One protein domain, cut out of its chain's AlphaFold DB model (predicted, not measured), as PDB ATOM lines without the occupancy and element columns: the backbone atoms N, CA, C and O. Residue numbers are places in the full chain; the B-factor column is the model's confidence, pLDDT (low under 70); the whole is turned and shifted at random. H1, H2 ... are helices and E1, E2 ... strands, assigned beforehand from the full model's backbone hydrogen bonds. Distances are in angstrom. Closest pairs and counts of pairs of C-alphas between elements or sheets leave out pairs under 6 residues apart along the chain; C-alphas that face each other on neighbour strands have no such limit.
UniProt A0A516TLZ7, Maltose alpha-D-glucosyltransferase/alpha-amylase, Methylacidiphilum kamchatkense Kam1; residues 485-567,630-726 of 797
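AT A GLANCE: This is residues 485 to 567 and 630 to 726 of the 797 residues of the protein "Maltose alpha-D-glucosyltransferase/alpha-amylase" of Methylacidiphilum kamchatkense Kam1 (UniProt A0A516TLZ7). An elongated, mostly helical body is built round the helical hairpin of H7 and H8, with H1 crossing the last part of H7 and H5 crossing the last part of H8. The small strand hairpin E1 and E2 sits between the beginning of H1 and H5, while the short helices H2, H3 and H4 gather at one end of the body and H6 lies toward the other. The printed part has 180 residues with eight named helices and two named strands, in the order H1 H2 H3 H4 H5 E1 E2 H6 H7 H8; the one sheet, E1 - E2, is antiparallel. The whole is compact, with a radius of gyration of the C-alphas of 17.8 A, and spans 59 by 30 by 30 A.

IN THESE COORDINATES: H1, residues 490 to 507, begins with C-alpha 490 at (128.427, 116.381, 164.789) and is 25.9 A long. H2, residues 509 to 512, H3, residues 515 to 518, and H4, residues 528 to 534, follow. H5, residues 538 to 556, is 27.0 A long. After the cut come E1, residues 643 to 645, E2, residues 650 to 652, and H6, residues 663 to 666. H7, residues 673 to 693, is 29.8 A long and begins with C-alpha 673 at (130.148, 109.903, 145.933). H8, residues 701 to 726, is 37.4 A long and ends with C-alpha 726 at (117.180, 107.245, 149.506).

HOW THE PARTS SIT: H8 is the hub, touching three helices. It forms a helical hairpin with H7, at a shallow tilt of 28 degrees, opposite ways; their closest C-alphas, of Ala 687 and Ser 708, are 5.6 A apart. With residues 715 to 726 alone H8 touches H5, at a steep tilt of 42 degrees, the same way, closest at the C-alphas of Ala 546 and Tyr 723, 4.8 A. With residues 703 to 710 alone it touches H3, closest at the C-alphas of Pro 515 and Asp 706, 6.1 A. H5 and H7 are near each other. H7 touches H1 with residues 686 to 691 alone, at a steep tilt of 53 degrees, the same way; the C-alphas of Ile 495 and Ala 690, the closest, are 5.2 A apart. H1 touches H4 with residues 501 to 505 alone, closest at the C-alphas of Arg 504 and Ile 533, 6.6 A. H2 and H4 only just touch, with 3 pairs of C-alphas within 8 A, the closest those of Leu 511 and Cys 530, 6.6 A. H6 touches no helix. E1 and E2 form a hairpin, with N 644 and O 651 at 2.9 A and N 651 and O 644 at 3.0 A, within hydrogen-bond range. The closest C-alphas of H1 and E1, of Cys 490 and Leu 643, are 5.4 A apart; those of H5 and E2, of Ile 545 and Phe 650, 6.9 A. In H1, H4, H5, H7 and H8 every O i to N i+4 pair is within hydrogen-bond range; H2, H3 and H6 are too short for such a pair.

THE WHOLE: The two C-alphas farthest apart, those of Lys 561 and Gln 699, are 60.5 A apart. Residues 568 to 629 are not printed, and C-alphas 567 and 630 across the cut are 6.2 A apart. Of the links that are printed whole, none is long. The mean pLDDT of the printed part is 87.7, and it is under 70 at residues 535 to 536 and 693 to 699.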
ATOM      1  N   PRO A 485     120.200 127.561 166.294       89.94
ATOM      2  CA  PRO A 485     120.463 127.161 167.670       89.94
ATOM      3  C   PRO A 485     120.879 125.690 167.730       89.94
ATOM      4  O   PRO A 485     120.153 124.799 167.287       89.94
ATOM      5  N   ASN A 486     122.059 125.429 168.284       90.69
ATOM      6  CA  ASN A 486     122.659 124.101 168.287       90.69
ATOM      7  C   ASN A 486     123.377 123.796 169.611       90.69
ATOM      8  O   ASN A 486     123.639 124.685 170.420       90.69
ATOM      9  N   GLN A 487     123.663 122.515 169.835       85.75
ATOM     10  CA  GLN A 487     124.392 121.986 170.992       85.75
ATOM     11  C   GLN A 487     125.845 121.616 170.634       85.75
ATOM     12  O   GLN A 487     126.484 120.869 171.371       85.75
ATOM     13  N   GLY A 488     126.350 122.111 169.499       86.12
ATOM     14  CA  GLY A 488     127.652 121.771 168.930       86.12
ATOM     15  C   GLY A 488     127.561 121.095 167.562       86.12
ATOM     16  O   GLY A 488     126.476 120.863 167.017       86.12
ATOM     17  N   ASP A 489     128.730 120.774 167.013       89.06
ATOM     18  CA  ASP A 489     128.867 120.058 165.749       89.06
ATOM     19  C   ASP A 489     128.740 118.529 165.916       89.06
ATOM     20  O   ASP A 489     128.817 117.955 167.013       89.06
ATOM     21  N   CYS A 490     128.526 117.833 164.800       94.00
ATOM     22  CA  CYS A 490     128.427 116.381 164.789       94.00
ATOM     23  C   CYS A 490     129.786 115.714 165.045       94.00
ATOM     24  O   CYS A 490     129.821 114.549 165.450       94.00
ATOM     25  N   TRP A 491     130.907 116.415 164.865       93.69
ATOM     26  CA  TRP A 491     132.234 115.891 165.179       93.69
ATOM     27  C   TRP A 491     132.360 115.596 166.674       93.69
ATOM     28  O   TRP A 491     132.601 114.442 167.040       93.69
ATOM     29  N   GLN A 492     132.099 116.573 167.543       88.00
ATOM     30  CA  GLN A 492     132.179 116.385 168.992       88.00
ATOM     31  C   GLN A 492     131.188 115.317 169.474       88.00
ATOM     32  O   GLN A 492     131.547 114.432 170.251       88.00
ATOM     33  N   LEU A 493     129.969 115.321 168.928       90.31
ATOM     34  CA  LEU A 493     128.959 114.304 169.228       90.31
ATOM     35  C   LEU A 493     129.442 112.882 168.895       90.31
ATOM     36  O   LEU A 493     129.156 111.925 169.623       90.31
ATOM     37  N   THR A 494     130.183 112.745 167.795       92.69
ATOM     38  CA  THR A 494     130.769 111.480 167.346       92.69
ATOM     39  C   THR A 494     131.910 111.044 168.260       92.69
ATOM     40  O   THR A 494     131.932 109.885 168.675       92.69
ATOM     41  N   ILE A 495     132.804 111.963 168.644       89.44
ATOM     42  CA  ILE A 495     133.898 111.702 169.594       89.44
ATOM     43  C   ILE A 495     133.358 111.212 170.946       89.44
ATOM     44  O   ILE A 495     133.842 110.212 171.487       89.44
ATOM     45  N   ASP A 496     132.305 111.845 171.465       85.38
ATOM     46  CA  ASP A 496     131.675 111.446 172.726       85.38
ATOM     47  C   ASP A 496     131.020 110.059 172.623       85.38
ATOM     48  O   ASP A 496     131.069 109.249 173.554       85.38
ATOM     49  N   SER A 497     130.393 109.763 171.479       89.19
ATOM     50  CA  SER A 497     129.802 108.451 171.201       89.19
ATOM     51  C   SER A 497     130.857 107.346 171.133       89.19
ATOM     52  O   SER A 497     130.691 106.295 171.755       89.19
ATOM     53  N   LEU A 498     131.959 107.606 170.430       89.69
ATOM     54  CA  LEU A 498     133.102 106.706 170.301       89.69
ATOM     55  C   LEU A 498     133.782 106.440 171.641       89.69
ATOM     56  O   LEU A 498     134.125 105.299 171.933       89.69
ATOM     57  N   SER A 499     133.912 107.464 172.485       84.62
ATOM     58  CA  SER A 499     134.455 107.315 173.837       84.62
ATOM     59  C   SER A 499     133.636 106.304 174.648       84.62
ATOM     60  O   SER A 499     134.195 105.345 175.176       84.62
ATOM     61  N   ARG A 500     132.299 106.425 174.633       83.44
ATOM     62  CA  ARG A 500     131.390 105.442 175.255       83.44
ATOM     63  C   ARG A 500     131.444 104.069 174.585       83.44
ATOM     64  O   ARG A 500     131.256 103.051 175.244       83.44
ATOM     65  N   TYR A 501     131.651 104.017 173.272       87.25
ATOM     66  CA  TYR A 501     131.809 102.754 172.555       87.25
ATOM     67  C   TYR A 501     133.066 102.005 173.010       87.25
ATOM     68  O   TYR A 501     132.969 100.825 173.347       87.25
ATOM     69  N   TYR A 502     134.218 102.676 173.093       85.94
ATOM     70  CA  TYR A 502     135.444 102.041 173.574       85.94
ATOM     71  C   TYR A 502     135.324 101.576 175.023       85.94
ATOM     72  O   TYR A 502     135.833 100.511 175.360       85.94
ATOM     73  N   GLU A 503     134.613 102.336 175.856       80.69
ATOM     74  CA  GLU A 503     134.253 101.914 177.206       80.69
ATOM     75  C   GLU A 503     133.478 100.577 177.180       80.69
ATOM     76  O   GLU A 503     133.965  99.566 177.691       80.69
ATOM     77  N   ARG A 504     132.344 100.497 176.474       82.88
ATOM     78  CA  ARG A 504     131.555  99.250 176.384       82.88
ATOM     79  C   ARG A 504     132.354  98.056 175.848       82.88
ATOM     80  O   ARG A 504     132.214  96.936 176.338       82.88
ATOM     81  N   VAL A 505     133.202  98.282 174.843       86.00
ATOM     82  CA  VAL A 505     134.048  97.229 174.261       86.00
ATOM     83  C   VAL A 505     135.098  96.729 175.259       86.00
ATOM     84  O   VAL A 505     135.392  95.534 175.287       86.00
ATOM     85  N   LEU A 506     135.636  97.602 176.114       81.19
ATOM     86  CA  LEU A 506     136.571  97.204 177.168       81.19
ATOM     87  C   LEU A 506     135.908  96.416 178.301       81.19
ATOM     88  O   LEU A 506     136.568  95.548 178.872       81.19
ATOM     89  N   GLU A 507     134.636  96.673 178.603       79.00
ATOM     90  CA  GLU A 507     133.849  95.847 179.537       79.00
ATOM     91  C   GLU A 507     133.529  94.474 178.939       79.00
ATOM     92  O   GLU A 507     133.456  93.477 179.650       79.00
ATOM     93  N   SER A 508     133.413  94.404 177.611       80.88
ATOM     94  CA  SER A 508     132.979  93.211 176.880       80.88
ATOM     95  C   SER A 508     134.075  92.615 175.989       80.88
ATOM     96  O   SER A 508     133.790  92.105 174.902       80.88
ATOM     97  N   LYS A 509     135.342  92.644 176.438       80.69
ATOM     98  CA  LYS A 509     136.512  92.187 175.651       80.69
ATOM     99  C   LYS A 509     136.347  90.804 175.019       80.69
ATOM    100  O   LYS A 509     136.863  90.568 173.930       80.69
ATOM    101  N   GLN A 510     135.638  89.895 175.688       79.94
ATOM    102  CA  GLN A 510     135.418  88.526 175.213       79.94
ATOM    103  C   GLN A 510     134.663  88.484 173.872       79.94
ATOM    104  O   GLN A 510     135.016  87.684 173.004       79.94
ATOM    105  N   LEU A 511     133.694  89.388 173.670       77.62
ATOM    106  CA  LEU A 511     132.903  89.481 172.436       77.62
ATOM    107  C   LEU A 511     133.744  89.930 171.233       77.62
ATOM    108  O   LEU A 511     133.467  89.541 170.104       77.62
ATOM    109  N   PHE A 512     134.811  90.694 171.480       79.50
ATOM    110  CA  PHE A 512     135.739  91.178 170.458       79.50
ATOM    111  C   PHE A 512     137.137  90.555 170.599       79.50
ATOM    112  O   PHE A 512     138.155  91.210 170.371       79.50
ATOM    113  N   SER A 513     137.205  89.277 170.977       74.75
ATOM    114  CA  SER A 513     138.474  88.560 171.160       74.75
ATOM    115  C   SER A 513     139.325  88.478 169.880       74.75
ATOM    116  O   SER A 513     140.552  88.500 169.967       74.75
ATOM    117  N   ALA A 514     138.696  88.464 168.697       79.19
ATOM    118  CA  ALA A 514     139.363  88.434 167.392       79.19
ATOM    119  C   ALA A 514     138.781  89.485 166.414       79.19
ATOM    120  O   ALA A 514     138.081  89.141 165.458       79.19
ATOM    121  N   PRO A 515     139.068  90.789 166.600       81.62
ATOM    122  CA  PRO A 515     138.461  91.851 165.789       81.62
ATOM    123  C   PRO A 515     138.847  91.755 164.306       81.62
ATOM    124  O   PRO A 515     138.059  92.083 163.424       81.62
ATOM    125  N   ARG A 516     140.033  91.215 164.005       83.31
ATOM    126  CA  ARG A 516     140.509  91.010 162.628       83.31
ATOM    127  C   ARG A 516     139.671  90.027 161.819       83.31
ATOM    128  O   ARG A 516     139.706  90.097 160.594       83.31
ATOM    129  N   ASP A 517     138.939  89.129 162.467       84.00
ATOM    130  CA  ASP A 517     138.046  88.210 161.765       84.00
ATOM    131  C   ASP A 517     136.725  88.895 161.408       84.00
ATOM    132  O   ASP A 517     136.270  88.776 160.272       84.00
ATOM    133  N   LEU A 518     136.193  89.748 162.295       82.44
ATOM    134  CA  LEU A 518     135.070  90.640 161.969       82.44
ATOM    135  C   LEU A 518     135.413  91.581 160.806       82.44
ATOM    136  O   LEU A 518     134.593  91.801 159.911       82.44
ATOM    137  N   LEU A 519     136.654  92.080 160.756       83.19
ATOM    138  CA  LEU A 519     137.147  92.918 159.657       83.19
ATOM    139  C   LEU A 519     137.172  92.213 158.285       83.19
ATOM    140  O   LEU A 519     137.247  92.899 157.268       83.19
ATOM    141  N   LYS A 520     137.071  90.881 158.224       81.38
ATOM    142  CA  LYS A 520     136.970  90.126 156.959       81.38
ATOM    143  C   LYS A 520     135.523  89.883 156.522       81.38
ATOM    144  O   LYS A 520     135.291  89.534 155.369       81.38
ATOM    145  N   MET A 521     134.559  90.054 157.425       81.19
ATOM    146  CA  MET A 521     133.135  89.810 157.179       81.19
ATOM    147  C   MET A 521     132.407  91.087 156.734       81.19
ATOM    148  O   MET A 521     132.900  92.205 156.939       81.19
ATOM    149  N   ASP A 522     131.220  90.925 156.145       83.12
ATOM    150  CA  ASP A 522     130.267  92.019 155.925       83.12
ATOM    151  C   ASP A 522     129.774  92.551 157.289       83.12
ATOM    152  O   ASP A 522     129.230  91.764 158.073       83.12
ATOM    153  N   PRO A 523     129.941  93.856 157.595       84.12
ATOM    154  CA  PRO A 523     129.494  94.448 158.853       84.12
ATOM    155  C   PRO A 523     128.011  94.266 159.161       84.12
ATOM    156  O   PRO A 523     127.634  94.150 160.328       84.12
ATOM    157  N   LEU A 524     127.156  94.188 158.139       82.88
ATOM    158  CA  LEU A 524     125.725  93.969 158.344       82.88
ATOM    159  C   LEU A 524     125.417  92.542 158.823       82.88
ATOM    160  O   LEU A 524     124.412  92.318 159.502       82.88
ATOM    161  N   GLN A 525     126.306  91.588 158.540       85.56
ATOM    162  CA  GLN A 525     126.184  90.177 158.916       85.56
ATOM    163  C   GLN A 525     126.916  89.824 160.216       85.56
ATOM    164  O   GLN A 525     127.013  88.651 160.570       85.56
ATOM    165  N   TRP A 526     127.444  90.812 160.941       86.75
ATOM    166  CA  TRP A 526     128.108  90.563 162.219       86.75
ATOM    167  C   TRP A 526     127.171  89.918 163.259       86.75
ATOM    168  O   TRP A 526     125.945  90.009 163.129       86.75
ATOM    169  N   PRO A 527     127.721  89.278 164.308       87.94
ATOM    170  CA  PRO A 527     126.925  88.796 165.435       87.94
ATOM    171  C   PRO A 527     126.090  89.919 166.065       87.94
ATOM    172  O   PRO A 527     126.546  91.065 166.162       87.94
ATOM    173  N   SER A 528     124.869  89.594 166.495       85.31
ATOM    174  CA  SER A 528     123.926  90.530 167.132       85.31
ATOM    175  C   SER A 528     124.508  91.220 168.362       85.31
ATOM    176  O   SER A 528     124.235  92.387 168.598       85.31
ATOM    177  N   GLU A 529     125.345  90.522 169.115       84.38
ATOM    178  CA  GLU A 529     125.972  90.970 170.352       84.38
ATOM    179  C   GLU A 529     127.039  92.035 170.070       84.38
ATOM    180  O   GLU A 529     127.090  93.070 170.736       84.38
ATOM    181  N   CYS A 530     127.850  91.829 169.024       83.44
ATOM    182  CA  CYS A 530     128.812  92.825 168.553       83.44
ATOM    183  C   CYS A 530     128.090  94.059 168.007       83.44
ATOM    184  O   CYS A 530     128.474  95.191 168.308       83.44
ATOM    185  N   LYS A 531     127.016  93.830 167.238       82.44
ATOM    186  CA  LYS A 531     126.139  94.887 166.738       82.44
ATOM    187  C   LYS A 531     125.521  95.682 167.880       82.44
ATOM    188  O   LYS A 531     125.690  96.885 167.876       82.44
ATOM    189  N   ALA A 532     124.956  95.062 168.911       83.06
ATOM    190  CA  ALA A 532     124.342  95.759 170.044       83.06
ATOM    191  C   ALA A 532     125.303  96.729 170.765       83.06
ATOM    192  O   ALA A 532     124.901  97.807 171.199       83.06
ATOM    193  N   ILE A 533     126.593  96.388 170.854       79.50
ATOM    194  CA  ILE A 533     127.616  97.270 171.444       79.50
ATOM    195  C   ILE A 533     127.909  98.487 170.550       79.50
ATOM    196  O   ILE A 533     128.164  99.590 171.057       79.50
ATOM    197  N   LEU A 534     127.858  98.290 169.232       72.88
ATOM    198  CA  LEU A 534     128.039  99.315 168.200       72.88
ATOM    199  C   LEU A 534     126.776 100.173 167.995       72.88
ATOM    200  O   LEU A 534     126.879 101.382 167.803       72.88
ATOM    201  N   GLU A 535     125.598  99.558 168.113       68.12
ATOM    202  CA  GLU A 535     124.242 100.053 167.830       68.12
ATOM    203  C   GLU A 535     123.668 100.980 168.901       68.12
ATOM    204  O   GLU A 535     122.459 101.196 168.954       68.12
ATOM    205  N   GLY A 536     124.512 101.599 169.733       67.06
ATOM    206  CA  GLY A 536     124.048 102.686 170.600       67.06
ATOM    207  C   GLY A 536     123.242 103.738 169.811       67.06
ATOM    208  O   GLY A 536     123.291 103.788 168.584       67.06
ATOM    209  N   THR A 537     122.557 104.656 170.500       76.19
ATOM    210  CA  THR A 537     121.660 105.681 169.904       76.19
ATOM    211  C   THR A 537     122.257 106.526 168.762       76.19
ATOM    212  O   THR A 537     121.550 107.280 168.104       76.19
ATOM    213  N   TYR A 538     123.567 106.452 168.538       87.75
ATOM    214  CA  TYR A 538     124.285 107.122 167.462       87.75
ATOM    215  C   TYR A 538     124.046 106.514 166.068       87.75
ATOM    216  O   TYR A 538     124.122 107.240 165.084       87.75
ATOM    217  N   VAL A 539     123.712 105.225 165.946       88.12
ATOM    218  CA  VAL A 539     123.457 104.608 164.627       88.12
ATOM    219  C   VAL A 539     122.231 105.219 163.945       88.12
ATOM    220  O   VAL A 539     122.283 105.520 162.755       88.12
ATOM    221  N   GLU A 540     121.169 105.510 164.699       90.62
ATOM    222  CA  GLU A 540     120.008 106.255 164.182       90.62
ATOM    223  C   GLU A 540     120.382 107.669 163.729       90.62
ATOM    224  O   GLU A 540     119.888 108.161 162.716       90.62
ATOM    225  N   LYS A 541     121.324 108.311 164.429       93.00
ATOM    226  CA  LYS A 541     121.855 109.614 164.017       93.00
ATOM    227  C   LYS A 541     122.597 109.506 162.686       93.00
ATOM    228  O   LYS A 541     122.331 110.304 161.797       93.00
ATOM    229  N   LEU A 542     123.447 108.490 162.506       93.69
ATOM    230  CA  LEU A 542     124.111 108.228 161.223       93.69
ATOM    231  C   LEU A 542     123.116 107.973 160.087       93.69
ATOM    232  O   LEU A 542     123.317 108.496 158.992       93.69
ATOM    233  N   ARG A 543     122.043 107.210 160.338       94.44
ATOM    234  CA  ARG A 543     120.965 106.999 159.357       94.44
ATOM    235  C   ARG A 543     120.299 108.318 158.975       94.44
ATOM    236  O   ARG A 543     120.156 108.591 157.789       94.44
ATOM    237  N   SER A 544     119.976 109.159 159.957       94.94
ATOM    238  CA  SER A 544     119.380 110.477 159.714       94.94
ATOM    239  C   SER A 544     120.297 111.404 158.908       94.94
ATOM    240  O   SER A 544     119.832 112.087 157.996       94.94
ATOM    241  N   ILE A 545     121.607 111.404 159.191       96.25
ATOM    242  CA  ILE A 545     122.585 112.173 158.406       96.25
ATOM    243  C   ILE A 545     122.621 111.641 156.967       96.25
ATOM    244  O   ILE A 545     122.521 112.428 156.032       96.25
ATOM    245  N   ALA A 546     122.690 110.318 156.778       96.88
ATOM    246  CA  ALA A 546     122.707 109.696 155.453       96.88
ATOM    247  C   ALA A 546     121.457 110.021 154.624       96.88
ATOM    248  O   ALA A 546     121.570 110.335 153.439       96.88
ATOM    249  N   GLU A 547     120.276 109.979 155.249       96.25
ATOM    250  CA  GLU A 547     119.012 110.390 154.634       96.25
ATOM    251  C   GLU A 547     119.083 111.838 154.160       96.25
ATOM    252  O   GLU A 547     118.851 112.104 152.984       96.25
ATOM    253  N   LYS A 548     119.470 112.772 155.035       95.19
ATOM    254  CA  LYS A 548     119.571 114.196 154.687       95.19
ATOM    255  C   LYS A 548     120.566 114.448 153.562       95.19
ATOM    256  O   LYS A 548     120.254 115.204 152.646       95.19
ATOM    257  N   THR A 549     121.718 113.778 153.575       96.56
ATOM    258  CA  THR A 549     122.701 113.855 152.483       96.56
ATOM    259  C   THR A 549     122.115 113.343 151.163       96.56
ATOM    260  O   THR A 549     122.293 113.974 150.123       96.56
ATOM    261  N   ALA A 550     121.391 112.222 151.177       96.50
ATOM    262  CA  ALA A 550     120.742 111.684 149.981       96.50
ATOM    263  C   ALA A 550     119.649 112.611 149.455       96.50
ATOM    264  O   ALA A 550     119.582 112.877 148.254       96.50
ATOM    265  N   MET A 551     118.817 113.140 150.350       93.88
ATOM    266  CA  MET A 551     117.776 114.077 149.971       93.88
ATOM    267  C   MET A 551     118.403 115.363 149.391       93.88
ATOM    268  O   MET A 551     118.021 115.760 148.292       93.88
ATOM    269  N   MET A 552     119.434 115.939 150.031       93.88
ATOM    270  CA  MET A 552     120.224 117.074 149.513       93.88
ATOM    271  C   MET A 552     120.669 116.841 148.064       93.88
ATOM    272  O   MET A 552     120.373 117.652 147.186       93.88
ATOM    273  N   HIS A 553     121.312 115.706 147.786       95.75
ATOM    274  CA  HIS A 553     121.734 115.363 146.429       95.75
ATOM    275  C   HIS A 553     120.559 115.194 145.459       95.75
ATOM    276  O   HIS A 553     120.662 115.617 144.311       95.75
ATOM    277  N   ASN A 554     119.427 114.647 145.904       93.50
ATOM    278  CA  ASN A 554     118.229 114.505 145.073       93.50
ATOM    279  C   ASN A 554     117.609 115.854 144.661       93.50
ATOM    280  O   ASN A 554     117.010 115.927 143.579       93.50
ATOM    281  N   TRP A 555     117.721 116.894 145.499       90.69
ATOM    282  CA  TRP A 555     117.281 118.259 145.170       90.69
ATOM    283  C   TRP A 555     118.287 118.996 144.290       90.69
ATOM    284  O   TRP A 555     117.891 119.638 143.314       90.69
ATOM    285  N   LEU A 556     119.584 118.848 144.574       91.69
ATOM    286  CA  LEU A 556     120.657 119.380 143.726       91.69
ATOM    287  C   LEU A 556     120.722 118.695 142.353       91.69
ATOM    288  O   LEU A 556     121.364 119.209 141.443       91.69
ATOM    289  N   SER A 557     120.041 117.558 142.193       91.06
ATOM    290  CA  SER A 557     119.889 116.853 140.925       91.06
ATOM    291  C   SER A 557     118.535 117.053 140.240       91.06
ATOM    292  O   SER A 557     118.249 116.360 139.263       91.06
ATOM    293  N   ALA A 558     117.639 117.876 140.785       85.44
ATOM    294  CA  ALA A 558     116.319 118.059 140.198       85.44
ATOM    295  C   ALA A 558     116.428 118.789 138.852       85.44
ATOM    296  O   ALA A 558     117.128 119.797 138.755       85.44
ATOM    297  N   GLU A 559     115.713 118.311 137.827       72.88
ATOM    298  CA  GLU A 559     115.627 119.025 136.553       72.88
ATOM    299  C   GLU A 559     115.092 120.441 136.784       72.88
ATOM    300  O   GLU A 559     114.071 120.668 137.444       72.88
ATOM    301  N   ASN A 560     115.820 121.418 136.261       73.88
ATOM    302  CA  ASN A 560     115.501 122.823 136.416       73.88
ATOM    303  C   ASN A 560     115.948 123.595 135.167       73.88
ATOM    304  O   ASN A 560     116.621 123.065 134.287       73.88
ATOM    305  N   LYS A 561     115.528 124.859 135.076       73.06
ATOM    306  CA  LYS A 561     115.920 125.754 133.979       73.06
ATOM    307  C   LYS A 561     117.293 126.397 134.195       73.06
ATOM    308  O   LYS A 561     117.731 127.128 133.315       73.06
ATOM    309  N   ASP A 562     117.928 126.170 135.344       84.06
ATOM    310  CA  ASP A 562     119.220 126.750 135.687       84.06
ATOM    311  C   ASP A 562     120.359 125.823 135.214       84.06
ATOM    312  O   ASP A 562     120.575 124.737 135.771       84.06
ATOM    313  N   PRO A 563     121.145 126.229 134.200       86.12
ATOM    314  CA  PRO A 563     122.257 125.424 133.712       86.12
ATOM    315  C   PRO A 563     123.293 125.091 134.794       86.12
ATOM    316  O   PRO A 563     123.958 124.060 134.680       86.12
ATOM    317  N   ASN A 564     123.428 125.901 135.851       87.50
ATOM    318  CA  ASN A 564     124.410 125.683 136.918       87.50
ATOM    319  C   ASN A 564     124.057 124.497 137.825       87.50
ATOM    320  O   ASN A 564     124.960 123.866 138.383       87.50
ATOM    321  N   PHE A 565     122.773 124.143 137.917       90.06
ATOM    322  CA  PHE A 565     122.266 123.036 138.737       90.06
ATOM    323  C   PHE A 565     121.740 121.859 137.913       90.06
ATOM    324  O   PHE A 565     121.583 120.767 138.447       90.06
ATOM    325  N   SER A 566     121.512 122.045 136.612       90.88
ATOM    326  CA  SER A 566     121.104 120.963 135.712       90.88
ATOM    327  C   SER A 566     122.124 119.809 135.720       90.88
ATOM    328  O   SER A 566     123.305 120.054 135.433       90.88
ATOM    329  N   PRO A 567     121.716 118.561 136.026       93.25
ATOM    330  CA  PRO A 567     122.618 117.411 136.033       93.25
ATOM    331  C   PRO A 567     123.322 117.194 134.691       93.25
ATOM    332  O   PRO A 567     122.758 117.432 133.626       93.25
ATOM    333  N   LEU A 630     125.234 110.468 137.020       95.50
ATOM    334  CA  LEU A 630     125.264 111.897 136.705       95.50
ATOM    335  C   LEU A 630     126.213 112.668 137.633       95.50
ATOM    336  O   LEU A 630     126.489 112.282 138.769       95.50
ATOM    337  N   LYS A 631     126.691 113.805 137.137       95.69
ATOM    338  CA  LYS A 631     127.377 114.845 137.897       95.69
ATOM    339  C   LYS A 631     126.356 115.900 138.300       95.69
ATOM    340  O   LYS A 631     125.588 116.369 137.460       95.69
ATOM    341  N   ILE A 632     126.404 116.317 139.556       95.75
ATOM    342  CA  ILE A 632     125.507 117.327 140.126       95.75
ATOM    343  C   ILE A 632     126.314 118.353 140.917       95.75
ATOM    344  O   ILE A 632     127.503 118.148 141.178       95.75
ATOM    345  N   ARG A 633     125.682 119.459 141.316       95.06
ATOM    346  CA  ARG A 633     126.242 120.285 142.390       95.06
ATOM    347  C   ARG A 633     126.240 119.462 143.679       95.06
ATOM    348  O   ARG A 633     125.280 118.751 143.955       95.06
ATOM    349  N   ILE A 634     127.342 119.523 144.413       95.44
ATOM    350  CA  ILE A 634     127.546 118.821 145.686       95.44
ATOM    351  C   ILE A 634     127.993 119.841 146.735       95.44
ATOM    352  O   ILE A 634     128.328 120.970 146.370       95.44
ATOM    353  N   HIS A 635     128.044 119.447 148.004       95.94
ATOM    354  CA  HIS A 635     128.588 120.300 149.059       95.94
ATOM    355  C   HIS A 635     130.093 120.524 148.867       95.94
ATOM    356  O   HIS A 635     130.591 121.633 149.037       95.94
ATOM    357  N   GLY A 636     130.836 119.479 148.490       92.12
ATOM    358  CA  GLY A 636     132.230 119.594 148.061       92.12
ATOM    359  C   GLY A 636     133.265 119.738 149.177       92.12
ATOM    360  O   GLY A 636     134.443 119.805 148.844       92.12
ATOM    361  N   ASP A 637     132.842 119.763 150.443       92.94
ATOM    362  CA  ASP A 637     133.676 119.630 151.651       92.94
ATOM    363  C   ASP A 637     132.848 119.020 152.799       92.94
ATOM    364  O   ASP A 637     132.732 119.560 153.895       92.94
ATOM    365  N   PHE A 638     132.149 117.916 152.522       95.81
ATOM    366  CA  PHE A 638     131.173 117.362 153.461       95.81
ATOM    367  C   PHE A 638     131.829 116.467 154.525       95.81
ATOM    368  O   PHE A 638     132.274 115.351 154.239       95.81
ATOM    369  N   HIS A 639     131.857 116.933 155.775       95.56
ATOM    370  CA  HIS A 639     132.396 116.200 156.925       95.56
ATOM    371  C   HIS A 639     131.611 116.492 158.213       95.56
ATOM    372  O   HIS A 639     130.729 117.345 158.247       95.56
ATOM    373  N   LEU A 640     131.926 115.791 159.308       96.50
ATOM    374  CA  LEU A 640     131.161 115.866 160.564       96.50
ATOM    375  C   LEU A 640     131.109 117.262 161.218       96.50
ATOM    376  O   LEU A 640     130.238 117.493 162.051       96.50
ATOM    377  N   GLN A 641     132.020 118.183 160.887       93.44
ATOM    378  CA  GLN A 641     131.971 119.554 161.429       93.44
ATOM    379  C   GLN A 641     130.990 120.446 160.654       93.44
ATOM    380  O   GLN A 641     130.504 121.418 161.216       93.44
ATOM    381  N   GLN A 642     130.618 120.060 159.428       94.94
ATOM    382  CA  GLN A 642     129.631 120.761 158.596       94.94
ATOM    383  C   GLN A 642     128.185 120.347 158.901       94.94
ATOM    384  O   GLN A 642     127.268 120.518 158.100       94.94
ATOM    385  N   LEU A 643     127.979 119.758 160.079       96.12
ATOM    386  CA  LEU A 643     126.699 119.280 160.577       96.12
ATOM    387  C   LEU A 643     126.499 119.814 161.991       96.12
ATOM    388  O   LEU A 643     127.183 119.382 162.919       96.12
ATOM    389  N   LEU A 644     125.531 120.707 162.176       94.31
ATOM    390  CA  LEU A 644     125.144 121.208 163.493       94.31
ATOM    391  C   LEU A 644     124.077 120.313 164.115       94.31
ATOM    392  O   LEU A 644     123.083 119.988 163.467       94.31
ATOM    393  N   TYR A 645     124.248 119.945 165.385       93.31
ATOM    394  CA  TYR A 645     123.265 119.158 166.125       93.31
ATOM    395  C   TYR A 645     122.322 120.062 166.924       93.31
ATOM    396  O   TYR A 645     122.726 120.716 167.884       93.31
ATOM    397  N   THR A 646     121.032 120.057 166.593       91.12
ATOM    398  CA  THR A 646     120.003 120.903 167.237       91.12
ATOM    399  C   THR A 646     119.454 120.309 168.541       91.12
ATOM    400  O   THR A 646     118.495 120.815 169.122       91.12
ATOM    401  N   GLY A 647     120.012 119.189 169.007       86.06
ATOM    402  CA  GLY A 647     119.488 118.404 170.129       86.06
ATOM    403  C   GLY A 647     118.521 117.300 169.696       86.06
ATOM    404  O   GLY A 647     118.439 116.267 170.365       86.06
ATOM    405  N   LYS A 648     117.843 117.465 168.555       84.69
ATOM    406  CA  LYS A 648     116.932 116.458 167.984       84.69
ATOM    407  C   LYS A 648     117.328 116.034 166.578       84.69
ATOM    408  O   LYS A 648     117.167 114.864 166.254       84.69
ATOM    409  N   ASP A 649     117.853 116.963 165.784       90.31
ATOM    410  CA  ASP A 649     118.174 116.721 164.382       90.31
ATOM    411  C   ASP A 649     119.486 117.402 163.949       90.31
ATOM    412  O   ASP A 649     120.176 118.009 164.774       90.31
ATOM    413  N   PHE A 650     119.837 117.279 162.669       94.69
ATOM    414  CA  PHE A 650     121.041 117.831 162.055       94.69
ATOM    415  C   PHE A 650     120.723 118.862 160.978       94.69
ATOM    416  O   PHE A 650     119.801 118.668 160.187       94.69
ATOM    417  N   VAL A 651     121.540 119.912 160.926       95.19
ATOM    418  CA  VAL A 651     121.509 120.949 159.887       95.19
ATOM    419  C   VAL A 651     122.858 120.972 159.170       95.19
ATOM    420  O   VAL A 651     123.893 121.024 159.832       95.19
ATOM    421  N   ILE A 652     122.840 120.899 157.837       95.62
ATOM    422  CA  ILE A 652     124.025 120.970 156.970       95.62
ATOM    423  C   ILE A 652     124.364 122.443 156.731       95.62
ATOM    424  O   ILE A 652     123.475 123.218 156.377       95.62
ATOM    425  N   ILE A 653     125.628 122.816 156.918       93.44
ATOM    426  CA  ILE A 653     126.129 124.193 156.782       93.44
ATOM    427  C   ILE A 653     127.379 124.239 155.892       93.44
ATOM    428  O   ILE A 653     127.938 123.196 155.584       93.44
ATOM    429  N   ASP A 654     127.840 125.439 155.529       90.62
ATOM    430  CA  ASP A 654     129.136 125.687 154.873       90.62
ATOM    431  C   ASP A 654     129.310 125.064 153.474       90.62
ATOM    432  O   ASP A 654     130.238 124.308 153.181       90.62
ATOM    433  N   PHE A 655     128.434 125.452 152.547       92.56
ATOM    434  CA  PHE A 655     128.464 125.010 151.145       92.56
ATOM    435  C   PHE A 655     129.551 125.706 150.290       92.56
ATOM    436  O   PHE A 655     129.447 125.753 149.062       92.56
ATOM    437  N   GLU A 656     130.598 126.267 150.907       88.62
ATOM    438  CA  GLU A 656     131.682 126.973 150.203       88.62
ATOM    439  C   GLU A 656     132.584 126.005 149.400       88.62
ATOM    440  O   GLU A 656     133.202 126.391 148.396       88.62
ATOM    441  N   GLY A 657     132.633 124.738 149.827       87.56
ATOM    442  CA  GLY A 657     133.548 123.709 149.332       87.56
ATOM    443  C   GLY A 657     134.994 123.923 149.799       87.56
ATOM    444  O   GLY A 657     135.312 124.905 150.465       87.56
ATOM    445  N   GLU A 658     135.903 123.016 149.421       84.19
ATOM    446  CA  GLU A 658     137.296 123.062 149.895       84.19
ATOM    447  C   GLU A 658     137.992 124.391 149.529       84.19
ATOM    448  O   GLU A 658     138.247 124.698 148.358       84.19
ATOM    449  N   THR A 659     138.336 125.189 150.547       76.88
ATOM    450  CA  THR A 659     138.820 126.574 150.370       76.88
ATOM    451  C   THR A 659     140.196 126.698 149.702       76.88
ATOM    452  O   THR A 659     140.545 127.762 149.182       76.88
ATOM    453  N   GLU A 660     140.973 125.618 149.660       75.38
ATOM    454  CA  GLU A 660     142.261 125.572 148.956       75.38
ATOM    455  C   GLU A 660     142.119 125.244 147.463       75.38
ATOM    456  O   GLU A 660     143.042 125.479 146.681       75.38
ATOM    457  N   ILE A 661     140.955 124.742 147.036       80.56
ATOM    458  CA  ILE A 661     140.653 124.543 145.621       80.56
ATOM    459  C   ILE A 661     140.306 125.905 144.991       80.56
ATOM    460  O   ILE A 661     139.582 126.703 145.604       80.56
ATOM    461  N   PRO A 662     140.771 126.200 143.757       82.44
ATOM    462  CA  PRO A 662     140.396 127.419 143.046       82.44
ATOM    463  C   PRO A 662     138.877 127.604 142.967       82.44
ATOM    464  O   PRO A 662     138.143 126.666 142.662       82.44
ATOM    465  N   PHE A 663     138.406 128.831 143.187       82.12
ATOM    466  CA  PHE A 663     136.982 129.158 143.300       82.12
ATOM    467  C   PHE A 663     136.129 128.666 142.114       82.12
ATOM    468  O   PHE A 663     135.058 128.093 142.308       82.12
ATOM    469  N   SER A 664     136.639 128.787 140.883       84.12
ATOM    470  CA  SER A 664     135.966 128.291 139.674       84.12
ATOM    471  C   SER A 664     135.768 126.770 139.665       84.12
ATOM    472  O   SER A 664     134.774 126.280 139.134       84.12
ATOM    473  N   GLN A 665     136.673 126.011 140.291       86.19
ATOM    474  CA  GLN A 665     136.575 124.553 140.397       86.19
ATOM    475  C   GLN A 665     135.617 124.099 141.506       86.19
ATOM    476  O   GLN A 665     135.086 122.988 141.428       86.19
ATOM    477  N   ARG A 666     135.365 124.938 142.524       89.56
ATOM    478  CA  ARG A 666     134.410 124.624 143.604       89.56
ATOM    479  C   ARG A 666     132.970 124.546 143.095       89.56
ATOM    480  O   ARG A 666     132.196 123.735 143.584       89.56
ATOM    481  N   LYS A 667     132.642 125.312 142.048       89.88
ATOM    482  CA  LYS A 667     131.316 125.331 141.405       89.88
ATOM    483  C   LYS A 667     131.052 124.178 140.436       89.88
ATOM    484  O   LYS A 667     129.923 124.004 139.984       89.88
ATOM    485  N   LEU A 668     132.078 123.409 140.068       91.94
ATOM    486  CA  LEU A 668     131.925 122.341 139.084       91.94
ATOM    487  C   LEU A 668     131.036 121.218 139.621       91.94
ATOM    488  O   LEU A 668     131.170 120.791 140.768       91.94
ATOM    489  N   LYS A 669     130.187 120.679 138.743       94.69
ATOM    490  CA  LYS A 669     129.383 119.494 139.039       94.69
ATOM    491  C   LYS A 669     130.284 118.267 139.158       94.69
ATOM    492  O   LYS A 669     131.134 118.017 138.297       94.69
ATOM    493  N   LYS A 670     130.085 117.488 140.215       95.38
ATOM    494  CA  LYS A 670     130.892 116.316 140.572       95.38
ATOM    495  C   LYS A 670     129.986 115.119 140.860       95.38
ATOM    496  O   LYS A 670     128.769 115.255 140.952       95.38
ATOM    497  N   THR A 671     130.575 113.929 140.972       96.06
ATOM    498  CA  THR A 671     129.825 112.762 141.457       96.06
ATOM    499  C   THR A 671     129.436 112.957 142.933       96.06
ATOM    500  O   THR A 671     130.297 113.363 143.721       96.06
ATOM    501  N   PRO A 672     128.191 112.630 143.338       97.19
ATOM    502  CA  PRO A 672     127.760 112.674 144.741       97.19
ATOM    503  C   PRO A 672     128.638 111.837 145.678       97.19
ATOM    504  O   PRO A 672     128.756 112.131 146.865       97.19
ATOM    505  N   LEU A 673     129.295 110.795 145.148       96.50
ATOM    506  CA  LEU A 673     130.148 109.903 145.933       96.50
ATOM    507  C   LEU A 673     131.397 110.595 146.506       96.50
ATOM    508  O   LEU A 673     132.009 110.039 147.414       96.50
ATOM    509  N   LYS A 674     131.749 111.808 146.053       96.38
ATOM    510  CA  LYS A 674     132.810 112.615 146.683       96.38
ATOM    511  C   LYS A 674     132.432 113.116 148.082       96.38
ATOM    512  O   LYS A 674     133.264 113.037 148.985       96.38
ATOM    513  N   ASP A 675     131.189 113.552 148.290       97.94
ATOM    514  CA  ASP A 675     130.706 113.942 149.625       97.94
ATOM    515  C   ASP A 675     130.616 112.713 150.541       97.94
ATOM    516  O   ASP A 675     131.001 112.759 151.708       97.94
ATOM    517  N   ILE A 676     130.205 111.566 149.988       97.44
ATOM    518  CA  ILE A 676     130.152 110.293 150.723       97.44
ATOM    519  C   ILE A 676     131.553 109.839 151.139       97.44
ATOM    520  O   ILE A 676     131.763 109.505 152.301       97.44
ATOM    521  N   ALA A 677     132.528 109.874 150.231       96.00
ATOM    522  CA  ALA A 677     133.921 109.564 150.542       96.00
ATOM    523  C   ALA A 677     134.491 110.487 151.634       96.00
ATOM    524  O   ALA A 677     135.165 110.011 152.549       96.00
ATOM    525  N   SER A 678     134.169 111.783 151.580       96.25
ATOM    526  CA  SER A 678     134.583 112.769 152.586       96.25
ATOM    527  C   SER A 678     133.985 112.475 153.964       96.25
ATOM    528  O   SER A 678     134.709 112.491 154.961       96.25
ATOM    529  N   MET A 679     132.709 112.083 154.031       97.25
ATOM    530  CA  MET A 679     132.071 111.668 155.283       97.25
ATOM    531  C   MET A 679     132.664 110.364 155.840       97.25
ATOM    532  O   MET A 679     132.968 110.284 157.029       97.25
ATOM    533  N   ILE A 680     132.894 109.350 154.995       95.88
ATOM    534  CA  ILE A 680     133.542 108.084 155.395       95.88
ATOM    535  C   ILE A 680     134.922 108.351 155.988       95.88
ATOM    536  O   ILE A 680     135.301 107.764 157.006       95.88
ATOM    537  N   PHE A 681     135.670 109.244 155.349       95.44
ATOM    538  CA  PHE A 681     136.972 109.657 155.824       95.44
ATOM    539  C   PHE A 681     136.874 110.441 157.145       95.44
ATOM    540  O   PHE A 681     137.620 110.157 158.078       95.44
ATOM    541  N   SER A 682     135.891 111.333 157.295       96.44
ATOM    542  CA  SER A 682     135.627 112.045 158.555       96.44
ATOM    543  C   SER A 682     135.301 111.094 159.716       96.44
ATOM    544  O   SER A 682     135.832 111.260 160.814       96.44
ATOM    545  N   LEU A 683     134.512 110.040 159.475       95.56
ATOM    546  CA  LEU A 683     134.239 108.990 160.464       95.56
ATOM    547  C   LEU A 683     135.514 108.234 160.865       95.56
ATOM    548  O   LEU A 683     135.690 107.908 162.040       95.56
ATOM    549  N   TYR A 684     136.419 107.975 159.915       93.81
ATOM    550  CA  TYR A 684     137.721 107.373 160.209       93.81
ATOM    551  C   TYR A 684     138.541 108.286 161.125       93.81
ATOM    552  O   TYR A 684     139.011 107.848 162.177       93.81
ATOM    553  N   LEU A 685     138.663 109.571 160.769       93.00
ATOM    554  CA  LEU A 685     139.373 110.553 161.591       93.00
ATOM    555  C   LEU A 685     138.785 110.616 163.006       93.00
ATOM    556  O   LEU A 685     139.543 110.635 163.975       93.00
ATOM    557  N   ALA A 686     137.456 110.596 163.138       93.38
ATOM    558  CA  ALA A 686     136.785 110.628 164.432       93.38
ATOM    559  C   ALA A 686     137.111 109.386 165.277       93.38
ATOM    560  O   ALA A 686     137.484 109.532 166.441       93.38
ATOM    561  N   ALA A 687     137.045 108.180 164.697       92.44
ATOM    562  CA  ALA A 687     137.342 106.922 165.390       92.44
ATOM    563  C   ALA A 687     138.723 106.951 166.057       92.44
ATOM    564  O   ALA A 687     138.856 106.697 167.259       92.44
ATOM    565  N   PHE A 688     139.748 107.334 165.301       89.50
ATOM    566  CA  PHE A 688     141.118 107.365 165.801       89.50
ATOM    567  C   PHE A 688     141.416 108.591 166.672       89.50
ATOM    568  O   PHE A 688     142.136 108.458 167.658       89.50
ATOM    569  N   SER A 689     140.810 109.751 166.399       86.81
ATOM    570  CA  SER A 689     140.923 110.925 167.282       86.81
ATOM    571  C   SER A 689     140.317 110.645 168.659       86.81
ATOM    572  O   SER A 689     140.891 111.004 169.691       86.81
ATOM    573  N   ALA A 690     139.179 109.946 168.701       86.12
ATOM    574  CA  ALA A 690     138.576 109.479 169.943       86.12
ATOM    575  C   ALA A 690     139.493 108.477 170.660       86.12
ATOM    576  O   ALA A 690     139.682 108.580 171.866       86.12
ATOM    577  N   LEU A 691     140.137 107.556 169.934       85.12
ATOM    578  CA  LEU A 691     141.100 106.626 170.529       85.12
ATOM    579  C   LEU A 691     142.299 107.360 171.155       85.12
ATOM    580  O   LEU A 691     142.696 107.041 172.275       85.12
ATOM    581  N   GLU A 692     142.867 108.356 170.474       77.31
ATOM    582  CA  GLU A 692     144.010 109.127 170.986       77.31
ATOM    583  C   GLU A 692     143.663 110.028 172.178       77.31
ATOM    584  O   GLU A 692     144.493 110.244 173.071       77.31
ATOM    585  N   SER A 693     142.442 110.562 172.191       67.50
ATOM    586  CA  SER A 693     141.928 111.386 173.288       67.50
ATOM    587  C   SER A 693     141.445 110.556 174.476       67.50
ATOM    588  O   SER A 693     141.503 111.036 175.610       67.50
ATOM    589  N   SER A 694     141.037 109.306 174.242       63.88
ATOM    590  CA  SER A 694     140.550 108.408 175.280       63.88
ATOM    591  C   SER A 694     141.619 108.141 176.348       63.88
ATOM    592  O   SER A 694     142.808 107.972 176.071       63.88
ATOM    593  N   LEU A 695     141.195 108.064 177.613       58.34
ATOM    594  CA  LEU A 695     142.058 107.777 178.772       58.34
ATOM    595  C   LEU A 695     142.541 106.313 178.818       58.34
ATOM    596  O   LEU A 695     142.982 105.828 179.866       58.34
ATOM    597  N   LEU A 696     142.406 105.592 177.706       60.28
ATOM    598  CA  LEU A 696     142.542 104.150 177.637       60.28
ATOM    599  C   LEU A 696     144.003 103.716 177.723       60.28
ATOM    600  O   LEU A 696     144.956 104.459 177.483       60.28
ATOM    601  N   ILE A 697     144.174 102.486 178.185       58.22
ATOM    602  CA  ILE A 697     145.444 101.977 178.683       58.22
ATOM    603  C   ILE A 697     146.363 101.674 177.507       58.22
ATOM    604  O   ILE A 697     145.998 100.939 176.594       58.22
ATOM    605  N   SER A 698     147.601 102.169 177.576       59.84
ATOM    606  CA  SER A 698     148.609 102.031 176.516       59.84
ATOM    607  C   SER A 698     148.865 100.588 176.052       59.84
ATOM    608  O   SER A 698     149.325 100.386 174.934       59.84
ATOM    609  N   GLN A 699     148.592  99.587 176.898       65.75
ATOM    610  CA  GLN A 699     148.773  98.163 176.588       65.75
ATOM    611  C   GLN A 699     147.717  97.615 175.616       65.75
ATOM    612  O   GLN A 699     148.040  96.743 174.820       65.75
ATOM    613  N   ASP A 700     146.492  98.146 175.643       73.62
ATOM    614  CA  ASP A 700     145.393  97.686 174.783       73.62
ATOM    615  C   ASP A 700     145.352  98.431 173.436       73.62
ATOM    616  O   ASP A 700     144.510  98.133 172.593       73.62
ATOM    617  N   LYS A 701     146.259  99.394 173.208       79.00
ATOM    618  CA  LYS A 701     146.213 100.294 172.046       79.00
ATOM    619  C   LYS A 701     146.157  99.558 170.694       79.00
ATOM    620  O   LYS A 701     145.268  99.894 169.923       79.00
ATOM    621  N   PRO A 702     147.001  98.550 170.389       84.88
ATOM    622  CA  PRO A 702     146.932  97.862 169.093       84.88
ATOM    623  C   PRO A 702     145.603  97.135 168.862       84.88
ATOM    624  O   PRO A 702     145.083  97.129 167.753       84.88
ATOM    625  N   TRP A 703     145.034  96.542 169.915       86.81
ATOM    626  CA  TRP A 703     143.722  95.904 169.835       86.81
ATOM    627  C   TRP A 703     142.617  96.952 169.653       86.81
ATOM    628  O   TRP A 703     141.757  96.784 168.798       86.81
ATOM    629  N   LEU A 704     142.682  98.078 170.372       87.44
ATOM    630  CA  LEU A 704     141.738  99.186 170.211       87.44
ATOM    631  C   LEU A 704     141.803  99.839 168.822       87.44
ATOM    632  O   LEU A 704     140.781 100.313 168.335       87.44
ATOM    633  N   GLU A 705     142.958  99.843 168.155       88.88
ATOM    634  CA  GLU A 705     143.061 100.267 166.752       88.88
ATOM    635  C   GLU A 705     142.245  99.342 165.830       88.88
ATOM    636  O   GLU A 705     141.459  99.833 165.019       88.88
ATOM    637  N   ASP A 706     142.330  98.017 166.008       89.56
ATOM    638  CA  ASP A 706     141.499  97.057 165.262       89.56
ATOM    639  C   ASP A 706     139.994  97.241 165.585       89.56
ATOM    640  O   ASP A 706     139.141  97.158 164.699       89.56
ATOM    641  N   ILE A 707     139.650  97.561 166.839       90.62
ATOM    642  CA  ILE A 707     138.278  97.901 167.272       90.62
ATOM    643  C   ILE A 707     137.777  99.207 166.642       90.62
ATOM    644  O   ILE A 707     136.596  99.307 166.292       90.62
ATOM    645  N   SER A 708     138.657 100.197 166.476       91.56
ATOM    646  CA  SER A 708     138.354 101.475 165.815       91.56
ATOM    647  C   SER A 708     137.992 101.243 164.349       91.56
ATOM    648  O   SER A 708     137.003 101.781 163.856       91.56
ATOM    649  N   LEU A 709     138.741 100.364 163.670       90.44
ATOM    650  CA  LEU A 709     138.431  99.929 162.306       90.44
ATOM    651  C   LEU A 709     137.104  99.167 162.234       90.44
ATOM    652  O   LEU A 709     136.351  99.354 161.278       90.44
ATOM    653  N   CYS A 710     136.779  98.338 163.233       90.12
ATOM    654  CA  CYS A 710     135.481  97.658 163.278       90.12
ATOM    655  C   CYS A 710     134.335  98.678 163.348       90.12
ATOM    656  O   CYS A 710     133.399  98.628 162.549       90.12
ATOM    657  N   TRP A 711     134.436  99.656 164.250       92.06
ATOM    658  CA  TRP A 711     133.440 100.720 164.340       92.06
ATOM    659  C   TRP A 711     133.314 101.495 163.030       92.06
ATOM    660  O   TRP A 711     132.206 101.674 162.530       92.06
ATOM    661  N   HIS A 712     134.445 101.889 162.437       92.50
ATOM    662  CA  HIS A 712     134.470 102.635 161.180       92.50
ATOM    663  C   HIS A 712     133.794 101.868 160.038       92.50
ATOM    664  O   HIS A 712     132.958 102.440 159.336       92.50
ATOM    665  N   ARG A 713     134.080 100.567 159.883       89.12
ATOM    666  CA  ARG A 713     133.444  99.722 158.857       89.12
ATOM    667  C   ARG A 713     131.939  99.610 159.058       89.12
ATOM    668  O   ARG A 713     131.194  99.725 158.090       89.12
ATOM    669  N   TYR A 714     131.488  99.409 160.294       89.94
ATOM    670  CA  TYR A 714     130.062  99.304 160.592       89.94
ATOM    671  C   TYR A 714     129.328 100.636 160.385       89.94
ATOM    672  O   TYR A 714     128.316 100.673 159.687       89.94
ATOM    673  N   ALA A 715     129.872 101.743 160.900       92.44
ATOM    674  CA  ALA A 715     129.326 103.085 160.695       92.44
ATOM    675  C   ALA A 715     129.242 103.441 159.203       92.44
ATOM    676  O   ALA A 715     128.214 103.935 158.738       92.44
ATOM    677  N   THR A 716     130.291 103.116 158.438       92.62
ATOM    678  CA  THR A 716     130.315 103.287 156.982       92.62
ATOM    679  C   THR A 716     129.231 102.452 156.305       92.62
ATOM    680  O   THR A 716     128.512 102.978 155.461       92.62
ATOM    681  N   ALA A 717     129.072 101.176 156.676       90.94
ATOM    682  CA  ALA A 717     128.028 100.317 156.118       90.94
ATOM    683  C   ALA A 717     126.635 100.918 156.347       90.94
ATOM    684  O   ALA A 717     125.850 101.025 155.409       90.94
ATOM    685  N   VAL A 718     126.336 101.343 157.576       92.00
ATOM    686  CA  VAL A 718     125.043 101.950 157.922       92.00
ATOM    687  C   VAL A 718     124.802 103.219 157.106       92.00
ATOM    688  O   VAL A 718     123.749 103.350 156.484       92.00
ATOM    689  N   PHE A 719     125.778 104.131 157.086       94.75
ATOM    690  CA  PHE A 719     125.665 105.405 156.383       94.75
ATOM    691  C   PHE A 719     125.475 105.205 154.874       94.75
ATOM    692  O   PHE A 719     124.530 105.728 154.289       94.75
ATOM    693  N   VAL A 720     126.335 104.399 154.242       94.50
ATOM    694  CA  VAL A 720     126.314 104.181 152.790       94.50
ATOM    695  C   VAL A 720     125.045 103.455 152.354       94.50
ATOM    696  O   VAL A 720     124.419 103.893 151.395       94.50
ATOM    697  N   ASN A 721     124.623 102.385 153.042       92.56
ATOM    698  CA  ASN A 721     123.389 101.691 152.655       92.56
ATOM    699  C   ASN A 721     122.177 102.612 152.785       92.56
ATOM    700  O   ASN A 721     121.391 102.698 151.846       92.56
ATOM    701  N   ARG A 722     122.068 103.367 153.888       95.00
ATOM    702  CA  ARG A 722     120.939 104.281 154.065       95.00
ATOM    703  C   ARG A 722     120.927 105.396 153.020       95.00
ATOM    704  O   ARG A 722     119.871 105.738 152.499       95.00
ATOM    705  N   TYR A 723     122.096 105.922 152.665       96.88
ATOM    706  CA  TYR A 723     122.224 106.889 151.581       96.88
ATOM    707  C   TYR A 723     121.766 106.298 150.234       96.88
ATOM    708  O   TYR A 723     120.986 106.921 149.518       96.88
ATOM    709  N   LEU A 724     122.212 105.082 149.897       94.38
ATOM    710  CA  LEU A 724     121.869 104.409 148.638       94.38
ATOM    711  C   LEU A 724     120.384 104.032 148.530       94.38
ATOM    712  O   LEU A 724     119.873 103.963 147.417       94.38
ATOM    713  N   GLU A 725     119.701 103.788 149.652       94.56
ATOM    714  CA  GLU A 725     118.251 103.541 149.694       94.56
ATOM    715  C   GLU A 725     117.426 104.781 149.317       94.56
ATOM    716  O   GLU A 725     116.340 104.648 148.755       94.56
ATOM    717  N   VAL A 726     117.920 105.978 149.647       96.06
ATOM    718  CA  VAL A 726     117.180 107.245 149.506       96.06
ATOM    719  C   VAL A 726     117.598 108.024 148.255       96.06
ATOM    720  O   VAL A 726     116.786 108.737 147.661       96.06
TER     721      VAL A 726